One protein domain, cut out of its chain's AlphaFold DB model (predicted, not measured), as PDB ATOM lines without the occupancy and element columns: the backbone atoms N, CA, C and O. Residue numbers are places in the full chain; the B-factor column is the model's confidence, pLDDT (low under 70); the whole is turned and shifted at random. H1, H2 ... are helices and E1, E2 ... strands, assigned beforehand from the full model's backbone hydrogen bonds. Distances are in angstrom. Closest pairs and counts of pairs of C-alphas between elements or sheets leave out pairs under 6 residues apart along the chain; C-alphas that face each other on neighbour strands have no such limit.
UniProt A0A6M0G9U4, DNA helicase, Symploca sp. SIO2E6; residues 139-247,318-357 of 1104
ATOM      1  N   ARG A 139     -36.398  27.593  78.484       87.75
ATOM      2  CA  ARG A 139     -37.467  26.924  77.713       87.75
ATOM      3  C   ARG A 139     -37.125  26.829  76.220       87.75
ATOM      4  O   ARG A 139     -36.477  27.741  75.696       87.75
ATOM      5  N   PRO A 140     -37.543  25.765  75.508       87.38
ATOM      6  CA  PRO A 140     -37.396  25.695  74.057       87.38
ATOM      7  C   PRO A 140     -38.128  26.861  73.382       87.38
ATOM      8  O   PRO A 140     -39.161  27.319  73.856       87.38
ATOM      9  N   GLY A 141     -37.575  27.388  72.290       79.19
ATOM     10  CA  GLY A 141     -38.051  28.650  71.706       79.19
ATOM     11  C   GLY A 141     -39.139  28.510  70.634       79.19
ATOM     12  O   GLY A 141     -39.133  29.293  69.685       79.19
ATOM     13  N   TRP A 142     -40.040  27.530  70.741       78.19
ATOM     14  CA  TRP A 142     -41.125  27.274  69.772       78.19
ATOM     15  C   TRP A 142     -42.414  28.077  70.066       78.19
ATOM     16  O   TRP A 142     -43.491  27.725  69.593       78.19
ATOM     17  N   GLY A 143     -42.311  29.139  70.875       58.50
ATOM     18  CA  GLY A 143     -43.447  29.756  71.570       58.50
ATOM     19  C   GLY A 143     -44.468  30.479  70.707       58.50
ATOM     20  O   GLY A 143     -45.653  30.336  70.964       58.50
ATOM     21  N   GLU A 144     -44.046  31.202  69.675       57.50
ATOM     22  CA  GLU A 144     -44.940  31.775  68.666       57.50
ATOM     23  C   GLU A 144     -44.138  31.903  67.358       57.50
ATOM     24  O   GLU A 144     -43.038  32.456  67.327       57.50
ATOM     25  N   MET A 145     -44.675  31.345  66.272       62.50
ATOM     26  CA  MET A 145     -44.294  31.724  64.909       62.50
ATOM     27  C   MET A 145     -44.695  33.195  64.740       62.50
ATOM     28  O   MET A 145     -45.784  33.551  65.183       62.50
ATOM     29  N   ASP A 146     -43.861  34.052  64.143       62.50
ATOM     30  CA  ASP A 146     -44.215  35.470  64.000       62.50
ATOM     31  C   ASP A 146     -45.369  35.645  62.995       62.50
ATOM     32  O   ASP A 146     -45.170  35.740  61.784       62.50
ATOM     33  N   THR A 147     -46.597  35.640  63.516       61.03
ATOM     34  CA  THR A 147     -47.844  35.801  62.759       61.03
ATOM     35  C   THR A 147     -48.276  37.263  62.635       61.03
ATOM     36  O   THR A 147     -49.433  37.517  62.306       61.03
ATOM     37  N   ASN A 148     -47.401  38.236  62.924       65.81
ATOM     38  CA  ASN A 148     -47.717  39.650  62.685       65.81
ATOM     39  C   ASN A 148     -47.754  39.984  61.178       65.81
ATOM     40  O   ASN A 148     -48.376  40.971  60.785       65.81
ATOM     41  N   GLY A 149     -47.112  39.158  60.343       76.94
ATOM     42  CA  GLY A 149     -47.181  39.203  58.879       76.94
ATOM     43  C   GLY A 149     -48.094  38.130  58.268       76.94
ATOM     44  O   GLY A 149     -48.770  37.373  58.966       76.94
ATOM     45  N   VAL A 150     -48.092  38.049  56.934       88.44
ATOM     46  CA  VAL A 150     -48.762  36.968  56.196       88.44
ATOM     47  C   VAL A 150     -48.007  35.658  56.424       88.44
ATOM     48  O   VAL A 150     -46.777  35.618  56.377       88.44
ATOM     49  N   VAL A 151     -48.733  34.563  56.642       90.81
ATOM     50  CA  VAL A 151     -48.147  33.217  56.674       90.81
ATOM     51  C   VAL A 151     -48.575  32.450  55.435       90.81
ATOM     52  O   VAL A 151     -49.752  32.414  55.073       90.81
ATOM     53  N   ILE A 152     -47.593  31.860  54.771       92.81
ATOM     54  CA  ILE A 152     -47.767  31.090  53.551       92.81
ATOM     55  C   ILE A 152     -48.055  29.651  53.952       92.81
ATOM     56  O   ILE A 152     -47.398  29.105  54.835       92.81
ATOM     57  N   TYR A 153     -49.063  29.065  53.317       92.75
ATOM     58  CA  TYR A 153     -49.433  27.663  53.440       92.75
ATOM     59  C   TYR A 153     -49.445  27.041  52.047       92.75
ATOM     60  O   TYR A 153     -49.900  27.673  51.097       92.75
ATOM     61  N   GLU A 154     -49.010  25.793  51.921       93.25
ATOM     62  CA  GLU A 154     -48.878  25.130  50.617       93.25
ATOM     63  C   GLU A 154     -49.650  23.822  50.572       93.25
ATOM     64  O   GLU A 154     -49.621  23.034  51.519       93.25
ATOM     65  N   SER A 155     -50.354  23.581  49.466       88.75
ATOM     66  CA  SER A 155     -51.079  22.329  49.254       88.75
ATOM     67  C   SER A 155     -50.168  21.211  48.729       88.75
ATOM     68  O   SER A 155     -49.143  21.466  48.103       88.75
ATOM     69  N   GLU A 156     -50.589  19.953  48.878       84.25
ATOM     70  CA  GLU A 156     -49.950  18.787  48.236       84.25
ATOM     71  C   GLU A 156     -49.722  18.986  46.720       84.25
ATOM     72  O   GLU A 156     -48.715  18.548  46.166       84.25
ATOM     73  N   VAL A 157     -50.655  19.663  46.038       86.94
ATOM     74  CA  VAL A 157     -50.582  19.913  44.589       86.94
ATOM     75  C   VAL A 157     -49.531  20.975  44.253       86.94
ATOM     76  O   VAL A 157     -48.989  20.947  43.149       86.94
ATOM     77  N   TRP A 158     -49.213  21.874  45.192       91.75
ATOM     78  CA  TRP A 158     -48.095  22.804  45.055       91.75
ATOM     79  C   TRP A 158     -46.771  22.040  45.068       91.75
ATOM     80  O   TRP A 158     -46.085  22.033  44.048       91.75
ATOM     81  N   LEU A 159     -46.481  21.318  46.159       88.50
ATOM     82  CA  LEU A 159     -45.212  20.603  46.367       88.50
ATOM     83  C   LEU A 159     -44.886  19.665  45.191       88.50
ATOM     84  O   LEU A 159     -43.845  19.811  44.551       88.50
ATOM     85  N   ARG A 160     -45.819  18.771  44.825       85.50
ATOM     86  CA  ARG A 160     -45.622  17.805  43.724       85.50
ATOM     87  C   ARG A 160     -45.364  18.456  42.367       85.50
ATOM     88  O   ARG A 160     -44.722  17.857  41.512       85.50
ATOM     89  N   ARG A 161     -45.927  19.644  42.122       89.62
ATOM     90  CA  ARG A 161     -45.711  20.372  40.865       89.62
ATOM     91  C   ARG A 161     -44.443  21.206  40.896       89.62
ATOM     92  O   ARG A 161     -43.844  21.386  39.846       89.62
ATOM     93  N   PHE A 162     -44.031  21.697  42.062       88.75
ATOM     94  CA  PHE A 162     -42.796  22.463  42.186       88.75
ATOM     95  C   PHE A 162     -41.558  21.623  41.849       88.75
ATOM     96  O   PHE A 162     -40.607  22.135  41.274       88.75
ATOM     97  N   GLN A 163     -41.631  20.313  42.098       85.12
ATOM     98  CA  GLN A 163     -40.611  19.330  41.725       85.12
ATOM     99  C   GLN A 163     -40.516  19.017  40.221       85.12
ATOM    100  O   GLN A 163     -39.576  18.324  39.826       85.12
ATOM    101  N   THR A 164     -41.447  19.458  39.356       89.00
ATOM    102  CA  THR A 164     -41.269  19.200  37.913       89.00
ATOM    103  C   THR A 164     -40.185  20.123  37.348       89.00
ATOM    104  O   THR A 164     -40.155  21.305  37.709       89.00
ATOM    105  N   PRO A 165     -39.302  19.642  36.449       88.06
ATOM    106  CA  PRO A 165     -38.150  20.418  35.986       88.06
ATOM    107  C   PRO A 165     -38.503  21.798  35.410       88.06
ATOM    108  O   PRO A 165     -37.720  22.734  35.532       88.06
ATOM    109  N   GLU A 166     -39.679  21.949  34.798       89.19
ATOM    110  CA  GLU A 166     -40.137  23.204  34.194       89.19
ATOM    111  C   GLU A 166     -40.518  24.270  35.230       89.19
ATOM    112  O   GLU A 166     -40.386  25.465  34.958       89.19
ATOM    113  N   ILE A 167     -41.021  23.846  36.394       90.69
ATOM    114  CA  ILE A 167     -41.366  24.731  37.511       90.69
ATOM    115  C   ILE A 167     -40.109  25.017  38.330       90.69
ATOM    116  O   ILE A 167     -39.799  26.182  38.589       90.69
ATOM    117  N   ASP A 168     -39.348  23.966  38.641       88.88
ATOM    118  CA  ASP A 168     -38.119  24.018  39.428       88.88
ATOM    119  C   ASP A 168     -37.066  24.960  38.816       88.88
ATOM    120  O   ASP A 168     -36.507  25.813  39.504       88.88
ATOM    121  N   GLN A 169     -36.859  24.905  37.495       91.25
ATOM    122  CA  GLN A 169     -35.939  25.811  36.790       91.25
ATOM    123  C   GLN A 169     -36.375  27.285  36.825       91.25
ATOM    124  O   GLN A 169     -35.550  28.175  36.628       91.25
ATOM    125  N   ALA A 170     -37.660  27.563  37.064       91.25
ATOM    126  CA  ALA A 170     -38.229  28.908  37.084       91.25
ATOM    127  C   ALA A 170     -38.472  29.447  38.509       91.25
ATOM    128  O   ALA A 170     -39.167  30.458  38.666       91.25
ATOM    129  N   TRP A 171     -37.896  28.809  39.537       92.44
ATOM    130  CA  TRP A 171     -38.132  29.102  40.957       92.44
ATOM    131  C   TRP A 171     -37.986  30.591  41.334       92.44
ATOM    132  O   TRP A 171     -38.877  31.125  41.989       92.44
ATOM    133  N   GLU A 172     -36.965  31.307  40.838       93.12
ATOM    134  CA  GLU A 172     -36.762  32.761  41.055       93.12
ATOM    135  C   GLU A 172     -37.963  33.611  40.589       93.12
ATOM    136  O   GLU A 172     -38.247  34.700  41.091       93.12
ATOM    137  N   THR A 173     -38.687  33.145  39.569       92.38
ATOM    138  CA  THR A 173     -39.884  33.834  39.069       92.38
ATOM    139  C   THR A 173     -41.096  33.514  39.933       92.38
ATOM    140  O   THR A 173     -41.901  34.410  40.183       92.38
ATOM    141  N   TYR A 174     -41.204  32.289  40.457       94.50
ATOM    142  CA  TYR A 174     -42.242  31.951  41.429       94.50
ATOM    143  C   TYR A 174     -42.043  32.672  42.764       94.50
ATOM    144  O   TYR A 174     -43.009  33.260  43.237       94.50
ATOM    145  N   ASN A 175     -40.822  32.749  43.309       94.62
ATOM    146  CA  ASN A 175     -40.524  33.541  44.512       94.62
ATOM    147  C   ASN A 175     -41.036  34.987  44.370       94.62
ATOM    148  O   ASN A 175     -41.820  35.464  45.194       94.62
ATOM    149  N   ARG A 176     -40.668  35.667  43.274       92.94
ATOM    150  CA  ARG A 176     -41.091  37.052  43.013       92.94
ATOM    151  C   ARG A 176     -42.604  37.183  42.845       92.94
ATOM    152  O   ARG A 176     -43.190  38.108  43.398       92.94
ATOM    153  N   LEU A 177     -43.257  36.249  42.143       94.12
ATOM    154  CA  LEU A 177     -44.722  36.224  42.043       94.12
ATOM    155  C   LEU A 177     -45.382  36.054  43.416       94.12
ATOM    156  O   LEU A 177     -46.329  36.771  43.718       94.12
ATOM    157  N   ILE A 178     -44.889  35.145  44.261       94.25
ATOM    158  CA  ILE A 178     -45.438  34.910  45.604       94.25
ATOM    159  C   ILE A 178     -45.193  36.130  46.501       94.25
ATOM    160  O   ILE A 178     -46.090  36.499  47.249       94.25
ATOM    161  N   THR A 179     -44.051  36.812  46.371       93.00
ATOM    162  CA  THR A 179     -43.747  38.071  47.081       93.00
ATOM    163  C   THR A 179     -44.745  39.165  46.711       93.00
ATOM    164  O   THR A 179     -45.388  39.748  47.580       93.00
ATOM    165  N   GLU A 180     -44.986  39.371  45.414       92.06
ATOM    166  CA  GLU A 180     -46.012  40.303  44.932       92.06
ATOM    167  C   GLU A 180     -47.426  39.910  45.405       92.06
ATOM    168  O   GLU A 180     -48.238  40.779  45.735       92.06
ATOM    169  N   ILE A 181     -47.724  38.608  45.500       93.19
ATOM    170  CA  ILE A 181     -48.986  38.082  46.045       93.19
ATOM    171  C   ILE A 181     -49.053  38.172  47.581       93.19
ATOM    172  O   ILE A 181     -50.163  38.220  48.110       93.19
ATOM    173  N   ALA A 182     -47.942  38.241  48.311       90.19
ATOM    174  CA  ALA A 182     -47.932  38.464  49.755       90.19
ATOM    175  C   ALA A 182     -48.158  39.951  50.078       90.19
ATOM    176  O   ALA A 182     -49.072  40.282  50.836       90.19
ATOM    177  N   ASP A 183     -47.409  40.839  49.419       88.00
ATOM    178  CA  ASP A 183     -47.395  42.282  49.695       88.00
ATOM    179  C   ASP A 183     -48.531  43.061  49.003       88.00
ATOM    180  O   ASP A 183     -48.890  44.167  49.414       88.00
ATOM    181  N   GLY A 184     -49.116  42.509  47.933       81.50
ATOM    182  CA  GLY A 184     -50.132  43.190  47.128       81.50
ATOM    183  C   GLY A 184     -51.469  43.441  47.844       81.50
ATOM    184  O   GLY A 184     -51.764  42.901  48.915       81.50
ATOM    185  N   SER A 185     -52.359  44.205  47.209       76.19
ATOM    186  CA  SER A 185     -53.741  44.368  47.683       76.19
ATOM    187  C   SER A 185     -54.565  43.081  47.526       76.19
ATOM    188  O   SER A 185     -54.276  42.220  46.697       76.19
ATOM    189  N   THR A 186     -55.676  42.967  48.261       72.69
ATOM    190  CA  THR A 186     -56.643  41.853  48.118       72.69
ATOM    191  C   THR A 186     -57.294  41.773  46.727       72.69
ATOM    192  O   THR A 186     -57.875  40.748  46.361       72.69
ATOM    193  N   SER A 187     -57.180  42.833  45.924       74.69
ATOM    194  CA  SER A 187     -57.629  42.884  44.532       74.69
ATOM    195  C   SER A 187     -56.619  42.322  43.521       74.69
ATOM    196  O   SER A 187     -56.953  42.271  42.345       74.69
ATOM    197  N   LEU A 188     -55.411  41.914  43.935       86.00
ATOM    198  CA  LEU A 188     -54.424  41.315  43.031       86.00
ATOM    199  C   LEU A 188     -54.893  39.935  42.532       86.00
ATOM    200  O   LEU A 188     -55.439  39.148  43.308       86.00
ATOM    201  N   GLY A 189     -54.646  39.643  41.253       87.19
ATOM    202  CA  GLY A 189     -55.043  38.397  40.591       87.19
ATOM    203  C   GLY A 189     -56.454  38.426  39.994       87.19
ATOM    204  O   GLY A 189     -57.335  39.147  40.464       87.19
ATOM    205  N   GLU A 190     -56.647  37.621  38.954       90.38
ATOM    206  CA  GLU A 190     -57.924  37.382  38.284       90.38
ATOM    207  C   GLU A 190     -58.761  36.371  39.085       90.38
ATOM    208  O   GLU A 190     -58.234  35.372  39.584       90.38
ATOM    209  N   ASP A 191     -60.065  36.621  39.220       88.56
ATOM    210  CA  ASP A 191     -60.987  35.696  39.882       88.56
ATOM    211  C   ASP A 191     -61.249  34.462  39.006       88.56
ATOM    212  O   ASP A 191     -61.492  34.569  37.802       88.56
ATOM    213  N   THR A 192     -61.235  33.274  39.613       87.81
ATOM    214  CA  THR A 192     -61.494  32.013  38.902       87.81
ATOM    215  C   THR A 192     -62.935  31.525  39.094       87.81
ATOM    216  O   THR A 192     -63.677  32.004  39.949       87.81
ATOM    217  N   ALA A 193     -63.332  30.486  38.350       83.38
ATOM    218  CA  ALA A 193     -64.600  29.775  38.572       83.38
ATOM    219  C   ALA A 193     -64.660  28.991  39.910       83.38
ATOM    220  O   ALA A 193     -65.659  28.325  40.198       83.38
ATOM    221  N   TRP A 194     -63.597  29.030  40.723       82.19
ATOM    222  CA  TRP A 194     -63.561  28.511  42.086       82.19
ATOM    223  C   TRP A 194     -63.662  29.700  43.065       82.19
ATOM    224  O   TRP A 194     -62.732  30.503  43.152       82.19
ATOM    225  N   PRO A 195     -64.781  29.852  43.807       81.62
ATOM    226  CA  PRO A 195     -64.979  30.983  44.712       81.62
ATOM    227  C   PRO A 195     -63.859  31.125  45.749       81.62
ATOM    228  O   PRO A 195     -63.487  30.154  46.403       81.62
ATOM    229  N   GLY A 196     -63.339  32.346  45.908       83.56
ATOM    230  CA  GLY A 196     -62.237  32.647  46.830       83.56
ATOM    231  C   GLY A 196     -60.846  32.237  46.331       83.56
ATOM    232  O   GLY A 196     -59.874  32.421  47.066       83.56
ATOM    233  N   VAL A 197     -60.728  31.712  45.107       89.19
ATOM    234  CA  VAL A 197     -59.457  31.328  44.481       89.19
ATOM    235  C   VAL A 197     -59.157  32.232  43.291       89.19
ATOM    236  O   VAL A 197     -59.996  32.428  42.406       89.19
ATOM    237  N   LYS A 198     -57.930  32.750  43.269       93.12
ATOM    238  CA  LYS A 198     -57.416  33.684  42.273       93.12
ATOM    239  C   LYS A 198     -56.231  33.111  41.513       93.12
ATOM    240  O   LYS A 198     -55.503  32.252  42.011       93.12
ATOM    241  N   LEU A 199     -56.033  33.639  40.313       94.25
ATOM    242  CA  LEU A 199     -54.900  33.358  39.447       94.25
ATOM    243  C   LEU A 199     -54.070  34.635  39.267       94.25
ATOM    244  O   LEU A 199     -54.609  35.684  38.924       94.25
ATOM    245  N   TYR A 200     -52.760  34.566  39.479       95.50
ATOM    246  CA  TYR A 200     -51.842  35.668  39.172       95.50
ATOM    247  C   TYR A 200     -50.598  35.138  38.471       95.50
ATOM    248  O   TYR A 200     -50.127  34.048  38.786       95.50
ATOM    249  N   GLY A 201     -50.056  35.885  37.516       91.00
ATOM    250  CA  GLY A 201     -48.883  35.451  36.770       91.00
ATOM    251  C   GLY A 201     -48.274  36.549  35.916       91.00
ATOM    252  O   GLY A 201     -48.893  37.583  35.657       91.00
ATOM    253  N   LYS A 202     -47.039  36.309  35.477       86.06
ATOM    254  CA  LYS A 202     -46.275  37.192  34.590       86.06
ATOM    255  C   LYS A 202     -45.558  36.352  33.542       86.06
ATOM    256  O   LYS A 202     -44.880  35.380  33.863       86.06
ATOM    257  N   GLY A 203     -45.686  36.743  32.276       85.38
ATOM    258  CA  GLY A 203     -45.089  36.005  31.164       85.38
ATOM    259  C   GLY A 203     -45.719  34.622  31.002       85.38
ATOM    260  O   GLY A 203     -46.850  34.516  30.536       85.38
ATOM    261  N   LYS A 204     -44.976  33.568  31.355       86.69
ATOM    262  CA  LYS A 204     -45.443  32.175  31.269       86.69
ATOM    263  C   LYS A 204     -45.804  31.573  32.630       86.69
ATOM    264  O   LYS A 204     -46.554  30.609  32.666       86.69
ATOM    265  N   GLN A 205     -45.300  32.127  33.728       94.38
ATOM    266  CA  GLN A 205     -45.438  31.570  35.068       94.38
ATOM    267  C   GLN A 205     -46.695  32.113  35.754       94.38
ATOM    268  O   GLN A 205     -46.885  33.327  35.838       94.38
ATOM    269  N   PHE A 206     -47.536  31.207  36.260       95.69
ATOM    270  CA  PHE A 206     -48.773  31.527  36.975       95.69
ATOM    271  C   PHE A 206     -48.873  30.757  38.297       95.69
ATOM    272  O   PHE A 206     -48.447  29.606  38.404       95.69
ATOM    273  N   VAL A 207     -49.478  31.404  39.288       96.38
ATOM    274  CA  VAL A 207     -49.745  30.917  40.640       96.38
ATOM    275  C   VAL A 207     -51.252  30.959  40.874       96.38
ATOM    276  O   VAL A 207     -51.884  32.010  40.742       96.38
ATOM    277  N   LEU A 208     -51.825  29.811  41.230       95.44
ATOM    278  CA  LEU A 208     -53.197  29.681  41.713       95.44
ATOM    279  C   LEU A 208     -53.173  29.698  43.247       95.44
ATOM    280  O   LEU A 208     -52.466  28.892  43.855       95.44
ATOM    281  N   PHE A 209     -53.926  30.603  43.871       94.31
ATOM    282  CA  PHE A 209     -53.862  30.844  45.316       94.31
ATOM    283  C   PHE A 209     -55.205  31.289  45.910       94.31
ATOM    284  O   PHE A 209     -56.116  31.714  45.199       94.31
ATOM    285  N   SER A 210     -55.310  31.247  47.236       91.69
ATOM    286  CA  SER A 210     -56.379  31.888  48.005       91.69
ATOM    287  C   SER A 210     -55.783  32.766  49.106       91.69
ATOM    288  O   SER A 210     -54.770  32.412  49.709       91.69
ATOM    289  N   ARG A 211     -56.404  33.918  49.381       90.62
ATOM    290  CA  ARG A 211     -56.099  34.742  50.560       90.62
ATOM    291  C   ARG A 211     -57.193  34.525  51.597       90.62
ATOM    292  O   ARG A 211     -58.360  34.790  51.320       90.62
ATOM    293  N   ILE A 212     -56.806  34.062  52.779       89.31
ATOM    294  CA  ILE A 212     -57.716  33.646  53.846       89.31
ATOM    295  C   ILE A 212     -57.393  34.467  55.098       89.31
ATOM    296  O   ILE A 212     -56.236  34.603  55.482       89.31
ATOM    297  N   THR A 213     -58.418  35.003  55.757       88.06
ATOM    298  CA  THR A 213     -58.313  35.466  57.147       88.06
ATOM    299  C   THR A 213     -59.008  34.427  58.015       88.06
ATOM    300  O   THR A 213     -60.197  34.173  57.809       88.06
ATOM    301  N   THR A 214     -58.285  33.795  58.939       86.62
ATOM    302  CA  THR A 214     -58.856  32.685  59.716       86.62
ATOM    303  C   THR A 214     -59.886  33.163  60.744       86.62
ATOM    304  O   THR A 214     -59.811  34.275  61.266       86.62
ATOM    305  N   ALA A 215     -60.868  32.312  61.045       83.88
ATOM    306  CA  ALA A 215     -61.965  32.584  61.978       83.88
ATOM    307  C   ALA A 215     -61.634  32.244  63.447       83.88
ATOM    308  O   ALA A 215     -62.533  32.026  64.266       83.88
ATOM    309  N   ASP A 216     -60.349  32.152  63.782       81.44
ATOM    310  CA  ASP A 216     -59.872  31.868  65.133       81.44
ATOM    311  C   ASP A 216     -60.003  33.087  66.057       81.44
ATOM    312  O   ASP A 216     -60.164  34.226  65.618       81.44
ATOM    313  N   ALA A 217     -59.877  32.865  67.370       77.00
ATOM    314  CA  ALA A 217     -59.936  33.940  68.369       77.00
ATOM    315  C   ALA A 217     -58.840  35.014  68.186       77.00
ATOM    316  O   ALA A 217     -59.003  36.148  68.635       77.00
ATOM    317  N   ARG A 218     -57.739  34.658  67.513       77.12
ATOM    318  CA  ARG A 218     -56.754  35.578  66.938       77.12
ATOM    319  C   ARG A 218     -56.714  35.316  65.421       77.12
ATOM    320  O   ARG A 218     -56.105  34.326  65.027       77.12
ATOM    321  N   PRO A 219     -57.378  36.136  64.587       81.38
ATOM    322  CA  PRO A 219     -57.392  35.940  63.140       81.38
ATOM    323  C   PRO A 219     -55.990  36.040  62.538       81.38
ATOM    324  O   PRO A 219     -55.295  37.034  62.753       81.38
ATOM    325  N   GLN A 220     -55.593  35.039  61.754       85.19
ATOM    326  CA  GLN A 220     -54.305  35.014  61.062       85.19
ATOM    327  C   GLN A 220     -54.490  35.352  59.577       85.19
ATOM    328  O   GLN A 220     -55.447  34.891  58.951       85.19
ATOM    329  N   GLN A 221     -53.583  36.153  59.006       89.81
ATOM    330  CA  GLN A 221     -53.542  36.408  57.563       89.81
ATOM    331  C   GLN A 221     -52.768  35.291  56.864       89.81
ATOM    332  O   GLN A 221     -51.600  35.047  57.170       89.81
ATOM    333  N   VAL A 222     -53.427  34.613  55.929       91.06
ATOM    334  CA  VAL A 222     -52.905  33.437  55.236       91.06
ATOM    335  C   VAL A 222     -52.907  33.649  53.727       91.06
ATOM    336  O   VAL A 222     -53.917  34.047  53.140       91.06
ATOM    337  N   LEU A 223     -51.792  33.284  53.097       93.69
ATOM    338  CA  LEU A 223     -51.695  33.046  51.661       93.69
ATOM    339  C   LEU A 223     -51.603  31.535  51.420       93.69
ATOM    340  O   LEU A 223     -50.584  30.923  51.725       93.69
ATOM    341  N   PHE A 224     -52.664  30.925  50.890       93.31
ATOM    342  CA  PHE A 224     -52.698  29.496  50.583       93.31
ATOM    343  C   PHE A 224     -52.376  29.257  49.104       93.31
ATOM    344  O   PHE A 224     -53.151  29.638  48.223       93.31
ATOM    345  N   LEU A 225     -51.229  28.637  48.833       94.38
ATOM    346  CA  LEU A 225     -50.734  28.313  47.499       94.38
ATOM    347  C   LEU A 225     -51.285  26.951  47.050       94.38
ATOM    348  O   LEU A 225     -51.026  25.909  47.659       94.38
ATOM    349  N   LEU A 226     -52.077  26.963  45.975       91.88
ATOM    350  CA  LEU A 226     -52.799  25.787  45.485       91.88
ATOM    351  C   LEU A 226     -52.019  25.057  44.393       91.88
ATOM    352  O   LEU A 226     -51.856  23.844  44.481       91.88
ATOM    353  N   ALA A 227     -51.538  25.766  43.367       93.62
ATOM    354  CA  ALA A 227     -50.751  25.155  42.294       93.62
ATOM    355  C   ALA A 227     -49.910  26.183  41.513       93.62
ATOM    356  O   ALA A 227     -50.437  27.244  41.159       93.62
ATOM    357  N   PRO A 228     -48.656  25.855  41.157       95.31
ATOM    358  CA  PRO A 228     -47.910  26.562  40.131       95.31
ATOM    359  C   PRO A 228     -48.272  26.017  38.735       95.31
ATOM    360  O   PRO A 228     -48.712  24.869  38.571       95.31
ATOM    361  N   PHE A 229     -48.080  26.854  37.717       94.38
ATOM    362  CA  PHE A 229     -48.236  26.510  36.304       94.38
ATOM    363  C   PHE A 229     -47.151  27.191  35.460       94.38
ATOM    364  O   PHE A 229     -46.929  28.397  35.592       94.38
ATOM    365  N   ALA A 230     -46.502  26.428  34.573       91.12
ATOM    366  CA  ALA A 230     -45.448  26.899  33.661       91.12
ATOM    367  C   ALA A 230     -45.983  27.615  32.401       91.12
ATOM    368  O   ALA A 230     -45.197  28.053  31.558       91.12
ATOM    369  N   GLN A 231     -47.309  27.670  32.235       89.94
ATOM    370  CA  GLN A 231     -48.044  28.342  31.155       89.94
ATOM    371  C   GLN A 231     -49.391  28.858  31.709       89.94
ATOM    372  O   GLN A 231     -49.815  28.371  32.763       89.94
ATOM    373  N   PRO A 232     -50.095  29.790  31.031       90.19
ATOM    374  CA  PRO A 232     -51.447  30.190  31.424       90.19
ATOM    375  C   PRO A 232     -52.385  28.967  31.490       90.19
ATOM    376  O   PRO A 232     -52.534  28.280  30.476       90.19
ATOM    377  N   PRO A 233     -53.004  28.657  32.644       91.62
ATOM    378  CA  PRO A 233     -53.827  27.463  32.783       91.62
ATOM    379  C   PRO A 233     -55.200  27.605  32.122       91.62
ATOM    380  O   PRO A 233     -55.846  28.649  32.212       91.62
ATOM    381  N   SER A 234     -55.694  26.520  31.526       88.94
ATOM    382  CA  SER A 234     -57.082  26.445  31.062       88.94
ATOM    383  C   SER A 234     -58.064  26.261  32.226       88.94
ATOM    384  O   SER A 234     -57.715  25.747  33.295       88.94
ATOM    385  N   THR A 235     -59.337  26.601  32.005       84.88
ATOM    386  CA  THR A 235     -60.424  26.345  32.969       84.88
ATOM    387  C   THR A 235     -60.507  24.866  33.364       84.88
ATOM    388  O   THR A 235     -60.777  24.552  34.521       84.88
ATOM    389  N   GLU A 236     -60.219  23.954  32.430       84.50
ATOM    390  CA  GLU A 236     -60.166  22.509  32.678       84.50
ATOM    391  C   GLU A 236     -58.980  22.121  33.567       84.50
ATOM    392  O   GLU A 236     -59.145  21.318  34.477       84.50
ATOM    393  N   GLN A 237     -57.802  22.721  33.378       86.69
ATOM    394  CA  GLN A 237     -56.639  22.471  34.236       86.69
ATOM    395  C   GLN A 237     -56.848  22.999  35.665       86.69
ATOM    396  O   GLN A 237     -56.424  22.357  36.627       86.69
ATOM    397  N   ILE A 238     -57.548  24.128  35.829       86.12
ATOM    398  CA  ILE A 238     -57.983  24.621  37.149       86.12
ATOM    399  C   ILE A 238     -59.027  23.664  37.753       86.12
ATOM    400  O   ILE A 238     -58.944  23.321  38.934       86.12
ATOM    401  N   ALA A 239     -59.973  23.165  36.948       81.94
ATOM    402  CA  ALA A 239     -60.948  22.165  37.381       81.94
ATOM    403  C   ALA A 239     -60.297  20.819  37.758       81.94
ATOM    404  O   ALA A 239     -60.754  20.180  38.700       81.94
ATOM    405  N   GLN A 240     -59.204  20.415  37.104       82.69
ATOM    406  CA  GLN A 240     -58.407  19.240  37.476       82.69
ATOM    407  C   GLN A 240     -57.678  19.437  38.808       82.69
ATOM    408  O   GLN A 240     -57.708  18.534  39.637       82.69
ATOM    409  N   VAL A 241     -57.079  20.609  39.066       81.50
ATOM    410  CA  VAL A 241     -56.516  20.917  40.400       81.50
ATOM    411  C   VAL A 241     -57.606  20.807  41.467       81.50
ATOM    412  O   VAL A 241     -57.408  20.137  42.476       81.50
ATOM    413  N   ARG A 242     -58.790  21.375  41.206       76.56
ATOM    414  CA  ARG A 242     -59.967  21.289  42.082       76.56
ATOM    415  C   ARG A 242     -60.467  19.848  42.285       76.56
ATOM    416  O   ARG A 242     -60.804  19.489  43.408       76.56
ATOM    417  N   ALA A 243     -60.490  19.014  41.244       69.12
ATOM    418  CA  ALA A 243     -60.921  17.616  41.320       69.12
ATOM    419  C   ALA A 243     -59.908  16.731  42.066       69.12
ATOM    420  O   ALA A 243     -60.291  15.985  42.967       69.12
ATOM    421  N   ASN A 244     -58.615  16.878  41.761       66.94
ATOM    422  CA  ASN A 244     -57.526  16.212  42.478       66.94
ATOM    423  C   ASN A 244     -57.523  16.607  43.958       66.94
ATOM    424  O   ASN A 244     -57.238  15.773  44.815       66.94
ATOM    425  N   TRP A 245     -57.869  17.859  44.262       63.38
ATOM    426  CA  TRP A 245     -58.035  18.341  45.627       63.38
ATOM    427  C   TRP A 245     -59.250  17.704  46.317       63.38
ATOM    428  O   TRP A 245     -59.112  17.193  47.422       63.38
ATOM    429  N   SER A 246     -60.409  17.606  45.657       55.72
ATOM    430  CA  SER A 246     -61.569  16.874  46.196       55.72
ATOM    431  C   SER A 246     -61.295  15.384  46.443       55.72
ATOM    432  O   SER A 246     -61.766  14.856  47.446       55.72
ATOM    433  N   GLN A 247     -60.527  14.713  45.577       51.22
ATOM    434  CA  GLN A 247     -60.190  13.288  45.725       51.22
ATOM    435  C   GLN A 247     -59.098  13.019  46.774       51.22
ATOM    436  O   GLN A 247     -59.157  11.994  47.448       51.22
ATOM    437  N   SER A 318     -64.497  31.252  53.333       63.16
ATOM    438  CA  SER A 318     -64.915  32.132  54.429       63.16
ATOM    439  C   SER A 318     -65.300  31.343  55.687       63.16
ATOM    440  O   SER A 318     -66.105  30.416  55.651       63.16
ATOM    441  N   GLY A 319     -64.739  31.744  56.832       67.00
ATOM    442  CA  GLY A 319     -65.043  31.136  58.134       67.00
ATOM    443  C   GLY A 319     -64.174  29.935  58.532       67.00
ATOM    444  O   GLY A 319     -64.408  29.380  59.603       67.00
ATOM    445  N   LEU A 320     -63.179  29.550  57.723       79.56
ATOM    446  CA  LEU A 320     -62.220  28.492  58.068       79.56
ATOM    447  C   LEU A 320     -61.373  28.865  59.288       79.56
ATOM    448  O   LEU A 320     -60.893  29.997  59.401       79.56
ATOM    449  N   LYS A 321     -61.128  27.894  60.167       83.31
ATOM    450  CA  LYS A 321     -60.132  28.004  61.238       83.31
ATOM    451  C   LYS A 321     -58.767  27.536  60.753       83.31
ATOM    452  O   LYS A 321     -58.657  26.785  59.784       83.31
ATOM    453  N   LEU A 322     -57.719  27.929  61.469       81.38
ATOM    454  CA  LEU A 322     -56.355  27.490  61.188       81.38
ATOM    455  C   LEU A 322     -56.224  25.959  61.228       81.38
ATOM    456  O   LEU A 322     -55.540  25.379  60.391       81.38
ATOM    457  N   ASP A 323     -56.920  25.294  62.157       81.81
ATOM    458  CA  ASP A 323     -56.872  23.832  62.274       81.81
ATOM    459  C   ASP A 323     -57.488  23.126  61.052       81.81
ATOM    460  O   ASP A 323     -56.935  22.138  60.566       81.81
ATOM    461  N   ASP A 324     -58.566  23.687  60.489       80.25
ATOM    462  CA  ASP A 324     -59.180  23.202  59.247       80.25
ATOM    463  C   ASP A 324     -58.178  23.309  58.083       80.25
ATOM    464  O   ASP A 324     -57.979  22.351  57.335       80.25
ATOM    465  N   LEU A 325     -57.479  24.445  57.974       81.00
ATOM    466  CA  LEU A 325     -56.444  24.675  56.960       81.00
ATOM    467  C   LEU A 325     -55.255  23.707  57.102       81.00
ATOM    468  O   LEU A 325     -54.770  23.182  56.103       81.00
ATOM    469  N   THR A 326     -54.799  23.419  58.325       84.50
ATOM    470  CA  THR A 326     -53.689  22.465  58.549       84.50
ATOM    471  C   THR A 326     -54.027  21.030  58.134       84.50
ATOM    472  O   THR A 326     -53.123  20.240  57.899       84.50
ATOM    473  N   SER A 327     -55.311  20.677  57.982       76.38
ATOM    474  CA  SER A 327     -55.705  19.362  57.450       76.38
ATOM    475  C   SER A 327     -55.529  19.222  55.928       76.38
ATOM    476  O   SER A 327     -55.467  18.102  55.426       76.38
ATOM    477  N   ILE A 328     -55.425  20.343  55.202       76.31
ATOM    478  CA  ILE A 328     -55.377  20.411  53.727       76.31
ATOM    479  C   ILE A 328     -54.080  21.024  53.172       76.31
ATOM    480  O   ILE A 328     -53.873  21.050  51.956       76.31
ATOM    481  N   ALA A 329     -53.216  21.525  54.052       84.81
ATOM    482  CA  ALA A 329     -51.896  22.052  53.735       84.81
ATOM    483  C   ALA A 329     -50.799  21.081  54.198       84.81
ATOM    484  O   ALA A 329     -50.999  20.281  55.109       84.81
ATOM    485  N   ARG A 330     -49.626  21.152  53.567       84.94
ATOM    486  CA  ARG A 330     -48.444  20.349  53.915       84.94
ATOM    487  C   ARG A 330     -47.358  21.162  54.583       84.94
ATOM    488  O   ARG A 330     -46.808  20.716  55.585       84.94
ATOM    489  N   ARG A 331     -47.102  22.357  54.056       90.56
ATOM    490  CA  ARG A 331     -46.043  23.255  54.507       90.56
ATOM    491  C   ARG A 331     -46.627  24.581  54.995       90.56
ATOM    492  O   ARG A 331     -47.662  25.012  54.480       90.56
ATOM    493  N   ALA A 332     -45.983  25.205  55.978       90.94
ATOM    494  CA  ALA A 332     -46.329  26.522  56.502       90.94
ATOM    495  C   ALA A 332     -45.077  27.317  56.918       90.94
ATOM    496  O   ALA A 332     -44.281  26.846  57.728       90.94
ATOM    497  N   TYR A 333     -44.918  28.546  56.419       89.94
ATOM    498  CA  TYR A 333     -43.787  29.425  56.757       89.94
ATOM    499  C   TYR A 333     -44.164  30.920  56.661       89.94
ATOM    500  O   TYR A 333     -45.079  31.283  55.920       89.94
ATOM    501  N   PRO A 334     -43.528  31.822  57.435       89.44
ATOM    502  CA  PRO A 334     -43.830  33.254  57.387       89.44
ATOM    503  C   PRO A 334     -43.332  33.913  56.088       89.44
ATOM    504  O   PRO A 334     -42.258  33.578  55.587       89.44
ATOM    505  N   SER A 335     -44.076  34.895  55.566       89.81
ATOM    506  CA  SER A 335     -43.787  35.507  54.259       89.81
ATOM    507  C   SER A 335     -42.485  36.305  54.192       89.81
ATOM    508  O   SER A 335     -41.963  36.495  53.098       89.81
ATOM    509  N   TYR A 336     -41.918  36.740  55.326       86.62
ATOM    510  CA  TYR A 336     -40.654  37.492  55.332       86.62
ATOM    511  C   TYR A 336     -39.472  36.697  54.757       86.62
ATOM    512  O   TYR A 336     -38.501  37.299  54.310       86.62
ATOM    513  N   LEU A 337     -39.546  35.361  54.736       86.44
ATOM    514  CA  LEU A 337     -38.503  34.507  54.158       86.44
ATOM    515  C   LEU A 337     -38.397  34.637  52.643       86.44
ATOM    516  O   LEU A 337     -37.351  34.317  52.096       86.44
ATOM    517  N   LEU A 338     -39.447  35.109  51.965       88.44
ATOM    518  CA  LEU A 338     -39.393  35.338  50.524       88.44
ATOM    519  C   LEU A 338     -38.313  36.359  50.141       88.44
ATOM    520  O   LEU A 338     -37.784  36.277  49.039       88.44
ATOM    521  N   ALA A 339     -37.968  37.276  51.057       86.12
ATOM    522  CA  ALA A 339     -36.927  38.282  50.865       86.12
ATOM    523  C   ALA A 339     -35.498  37.701  50.829       86.12
ATOM    524  O   ALA A 339     -34.594  38.371  50.332       86.12
ATOM    525  N   ASP A 340     -35.291  36.477  51.329       86.19
ATOM    526  CA  ASP A 340     -34.077  35.691  51.094       86.19
ATOM    527  C   ASP A 340     -34.421  34.516  50.172       86.19
ATOM    528  O   ASP A 340     -34.848  33.440  50.600       86.19
ATOM    529  N   GLU A 341     -34.213  34.748  48.876       85.62
ATOM    530  CA  GLU A 341     -34.463  33.780  47.809       85.62
ATOM    531  C   GLU A 341     -33.779  32.422  48.077       85.62
ATOM    532  O   GLU A 341     -34.363  31.379  47.775       85.62
ATOM    533  N   TYR A 342     -32.595  32.394  48.705       83.56
ATOM    534  CA  TYR A 342     -31.871  31.152  49.001       83.56
ATOM    535  C   TYR A 342     -32.455  30.393  50.195       83.56
ATOM    536  O   TYR A 342     -32.570  29.164  50.137       83.56
ATOM    537  N   SER A 343     -32.867  31.094  51.256       83.75
ATOM    538  CA  SER A 343     -33.613  30.476  52.361       83.75
ATOM    539  C   SER A 343     -34.957  29.929  51.887       83.75
ATOM    540  O   SER A 343     -35.308  28.803  52.231       83.75
ATOM    541  N   TRP A 344     -35.684  30.666  51.041       89.50
ATOM    542  CA  TRP A 344     -36.917  30.155  50.441       89.50
ATOM    543  C   TRP A 344     -36.666  28.932  49.547       89.50
ATOM    544  O   TRP A 344     -37.374  27.934  49.651       89.50
ATOM    545  N   ARG A 345     -35.607  28.939  48.729       89.38
ATOM    546  CA  ARG A 345     -35.243  27.785  47.892       89.38
ATOM    547  C   ARG A 345     -34.888  26.542  48.715       89.38
ATOM    548  O   ARG A 345     -35.228  25.433  48.311       89.38
ATOM    549  N   ALA A 346     -34.250  26.714  49.874       85.38
ATOM    550  CA  ALA A 346     -33.983  25.621  50.811       85.38
ATOM    551  C   ALA A 346     -35.268  25.035  51.427       85.38
ATOM    552  O   ALA A 346     -35.302  23.845  51.730       85.38
ATOM    553  N   ILE A 347     -36.316  25.852  51.587       87.19
ATOM    554  CA  ILE A 347     -37.652  25.410  52.006       87.19
ATOM    555  C   ILE A 347     -38.334  24.636  50.873       87.19
ATOM    556  O   ILE A 347     -38.781  23.515  51.102       87.19
ATOM    557  N   GLU A 348     -38.370  25.182  49.649       88.12
ATOM    558  CA  GLU A 348     -39.058  24.538  48.518       88.12
ATOM    559  C   GLU A 348     -38.514  23.143  48.207       88.12
ATOM    560  O   GLU A 348     -39.301  22.215  48.010       88.12
ATOM    561  N   ASN A 349     -37.188  22.985  48.239       84.25
ATOM    562  CA  ASN A 349     -36.495  21.739  47.909       84.25
ATOM    563  C   ASN A 349     -36.719  20.595  48.921       84.25
ATOM    564  O   ASN A 349     -36.259  19.483  48.677       84.25
ATOM    565  N   GLU A 350     -37.386  20.842  50.053       84.25
ATOM    566  CA  GLU A 350     -37.492  19.890  51.160       84.25
ATOM    567  C   GLU A 350     -38.947  19.697  51.614       84.25
ATOM    568  O   GLU A 350     -39.549  20.564  52.256       84.25
ATOM    569  N   GLU A 351     -39.529  18.541  51.295       72.56
ATOM    570  CA  GLU A 351     -40.936  18.219  51.574       72.56
ATOM    571  C   GLU A 351     -41.270  18.107  53.067       72.56
ATOM    572  O   GLU A 351     -42.413  18.338  53.461       72.56
ATOM    573  N   SER A 352     -40.302  17.705  53.897       70.81
ATOM    574  CA  SER A 352     -40.548  17.276  55.280       70.81
ATOM    575  C   SER A 352     -40.237  18.326  56.347       70.81
ATOM    576  O   SER A 352     -40.529  18.125  57.529       70.81
ATOM    577  N   SER A 353     -39.664  19.454  55.932       78.00
ATOM    578  CA  SER A 353     -39.446  20.632  56.769       78.00
ATOM    579  C   SER A 353     -40.685  21.530  56.804       78.00
ATOM    580  O   SER A 353     -41.549  21.453  55.933       78.00
ATOM    581  N   ASN A 354     -40.751  22.434  57.788       85.69
ATOM    582  CA  ASN A 354     -41.788  23.474  57.873       85.69
ATOM    583  C   ASN A 354     -43.225  22.916  57.797       85.69
ATOM    584  O   ASN A 354     -44.091  23.509  57.155       85.69
ATOM    585  N   LEU A 355     -43.476  21.752  58.409       84.69
ATOM    586  CA  LEU A 355     -44.775  21.077  58.350       84.69
ATOM    587  C   LEU A 355     -45.908  22.000  58.820       84.69
ATOM    588  O   LEU A 355     -45.764  22.752  59.786       84.69
ATOM    589  N   ALA A 356     -47.070  21.900  58.175       85.62
ATOM    590  CA  ALA A 356     -48.295  22.587  58.576       85.62
ATOM    591  C   ALA A 356     -48.897  21.954  59.850       85.62
ATOM    592  O   ALA A 356     -49.960  21.340  59.808       85.62
ATOM    593  N   LEU A 357     -48.195  22.098  60.979       86.19
ATOM    594  CA  LEU A 357     -48.548  21.509  62.273       86.19
ATOM    595  C   LEU A 357     -49.962  21.898  62.721       86.19
ATOM    596  O   LEU A 357     -50.350  23.070  62.638       86.19
TER     597      LEU A 357
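AT A GLANCE: This is residues 139 to 247 and 318 to 357 of the 1104 residues of the protein "DNA helicase" of Symploca sp. SIO2E6 (UniProt A0A6M0G9U4). A strongly twisted sheet of five strands curls round one helix, H3; short helix H6 follows directly from edge strand E5, and H6 and H7 pack on H3. H1 sits beside the sheet at E4, H2, H4, H5 and H7 only graze the sheet, and residues 139 to 144 stick out as a free tail. The printed part has 149 residues with seven named helices and five named strands, in the order E1 H1 H2 H3 E2 E3 E4 H4 H5 E5 H6 H7. The sheet is mixed, in the order E2 E3 E4 E1 E5, and the class is mixed, helices and strands. The whole is compact, with a radius of gyration of the C-alphas of 14.8 A and spans of 49 by 34 by 31 A.

HOW THE PARTS SIT: E1, residues 151 to 154, is an inner strand between E4, residues 221 to 229, and E5, residues 331 to 334. It is parallel to E4 at 34 degrees, with N 153 and O 223 within hydrogen-bond range at 2.9 A. It is antiparallel to E5 at 160 degrees, with N 152 and O 333 at 2.8 A. H1, residues 156 to 162, stands at the sheet's level, with a height of 2.7 A; its closest C-alphas to E4 are those of Trp 158 and Ala 227, 4.5 A apart, next to residue 226, where E4 bends by 51 degrees. H2, residues 165 to 168, only grazes the sheet and meets H3, residues 171 to 183, only through their link. H3 is on one face of the sheet, two layers, a helix over a sheet. Its closest C-alphas to E2, residues 198 to 202, are those of Leu 177 and Gly 201, 6.8 A apart. E2, E3, residues 205 to 213, and E4 form a meander, each strand the antiparallel neighbour of the one before, in two hairpins; N 200 and O 207 are 3.0 A apart, and N 208 and O 227 2.9 A. H4, residues 235 to 247, grazes the sheet with residues 237 to 245; it is close to H1 but not clearly touching, with the C-alphas of Val 157 and Val 241 closest at 7.3 A. H5, residues 322 to 326, grazes the sheet and is apart from H4. H6, residues 335 to 339, touches H3, closest at the C-alphas of Thr 179 and Leu 338, 6.2 A apart. H7, residues 341 to 348, touches residues 171 to 175 of H3 alone, about perpendicular at 83 degrees, with the C-alphas of Asn 175 and Glu 341 closest at 6.9 A. H6 and H7 only just touch, only at the corner, with 3 pairs of C-alphas within 8 A. Every O i to N i+4 pair is within hydrogen-bond range in H1, H3, H4, H5 and H7; H6 has 0 of 1, with 2 of 2 O i to N i+3 pairs, and H2 is too short for such a pair.

IN THESE COORDINATES: E1 begins at C-alpha 151 (-48.147, 33.217, 56.674) and is 10.1 A long. H1 is 10.1 A, H2 5.0 A and H3 18.3 A. E2 is 14.0 A, E3 25.9 A and E4 24.0 A. H4 is 18.3 A, from C-alpha 235 (-60.424, 26.345, 32.969). H5 is 6.3 A, E5 10.6 A, H6 8.1 A, and H7, 10.3 A, ends at C-alpha 348 (-39.058, 24.538, 48.518).

THE WHOLE: The two C-alphas farthest apart are those of Arg 139 and Glu 236, 50.6 A. Residues 248 to 317 are not printed; C-alphas 247 and 318 are 21.3 A apart across the cut. Of the links printed whole, H3 to E2, with 14 residues, is long. The mean pLDDT of the printed part is 84.9; residues 143 to 148, 243 to 247 and 318 to 319 are under 70.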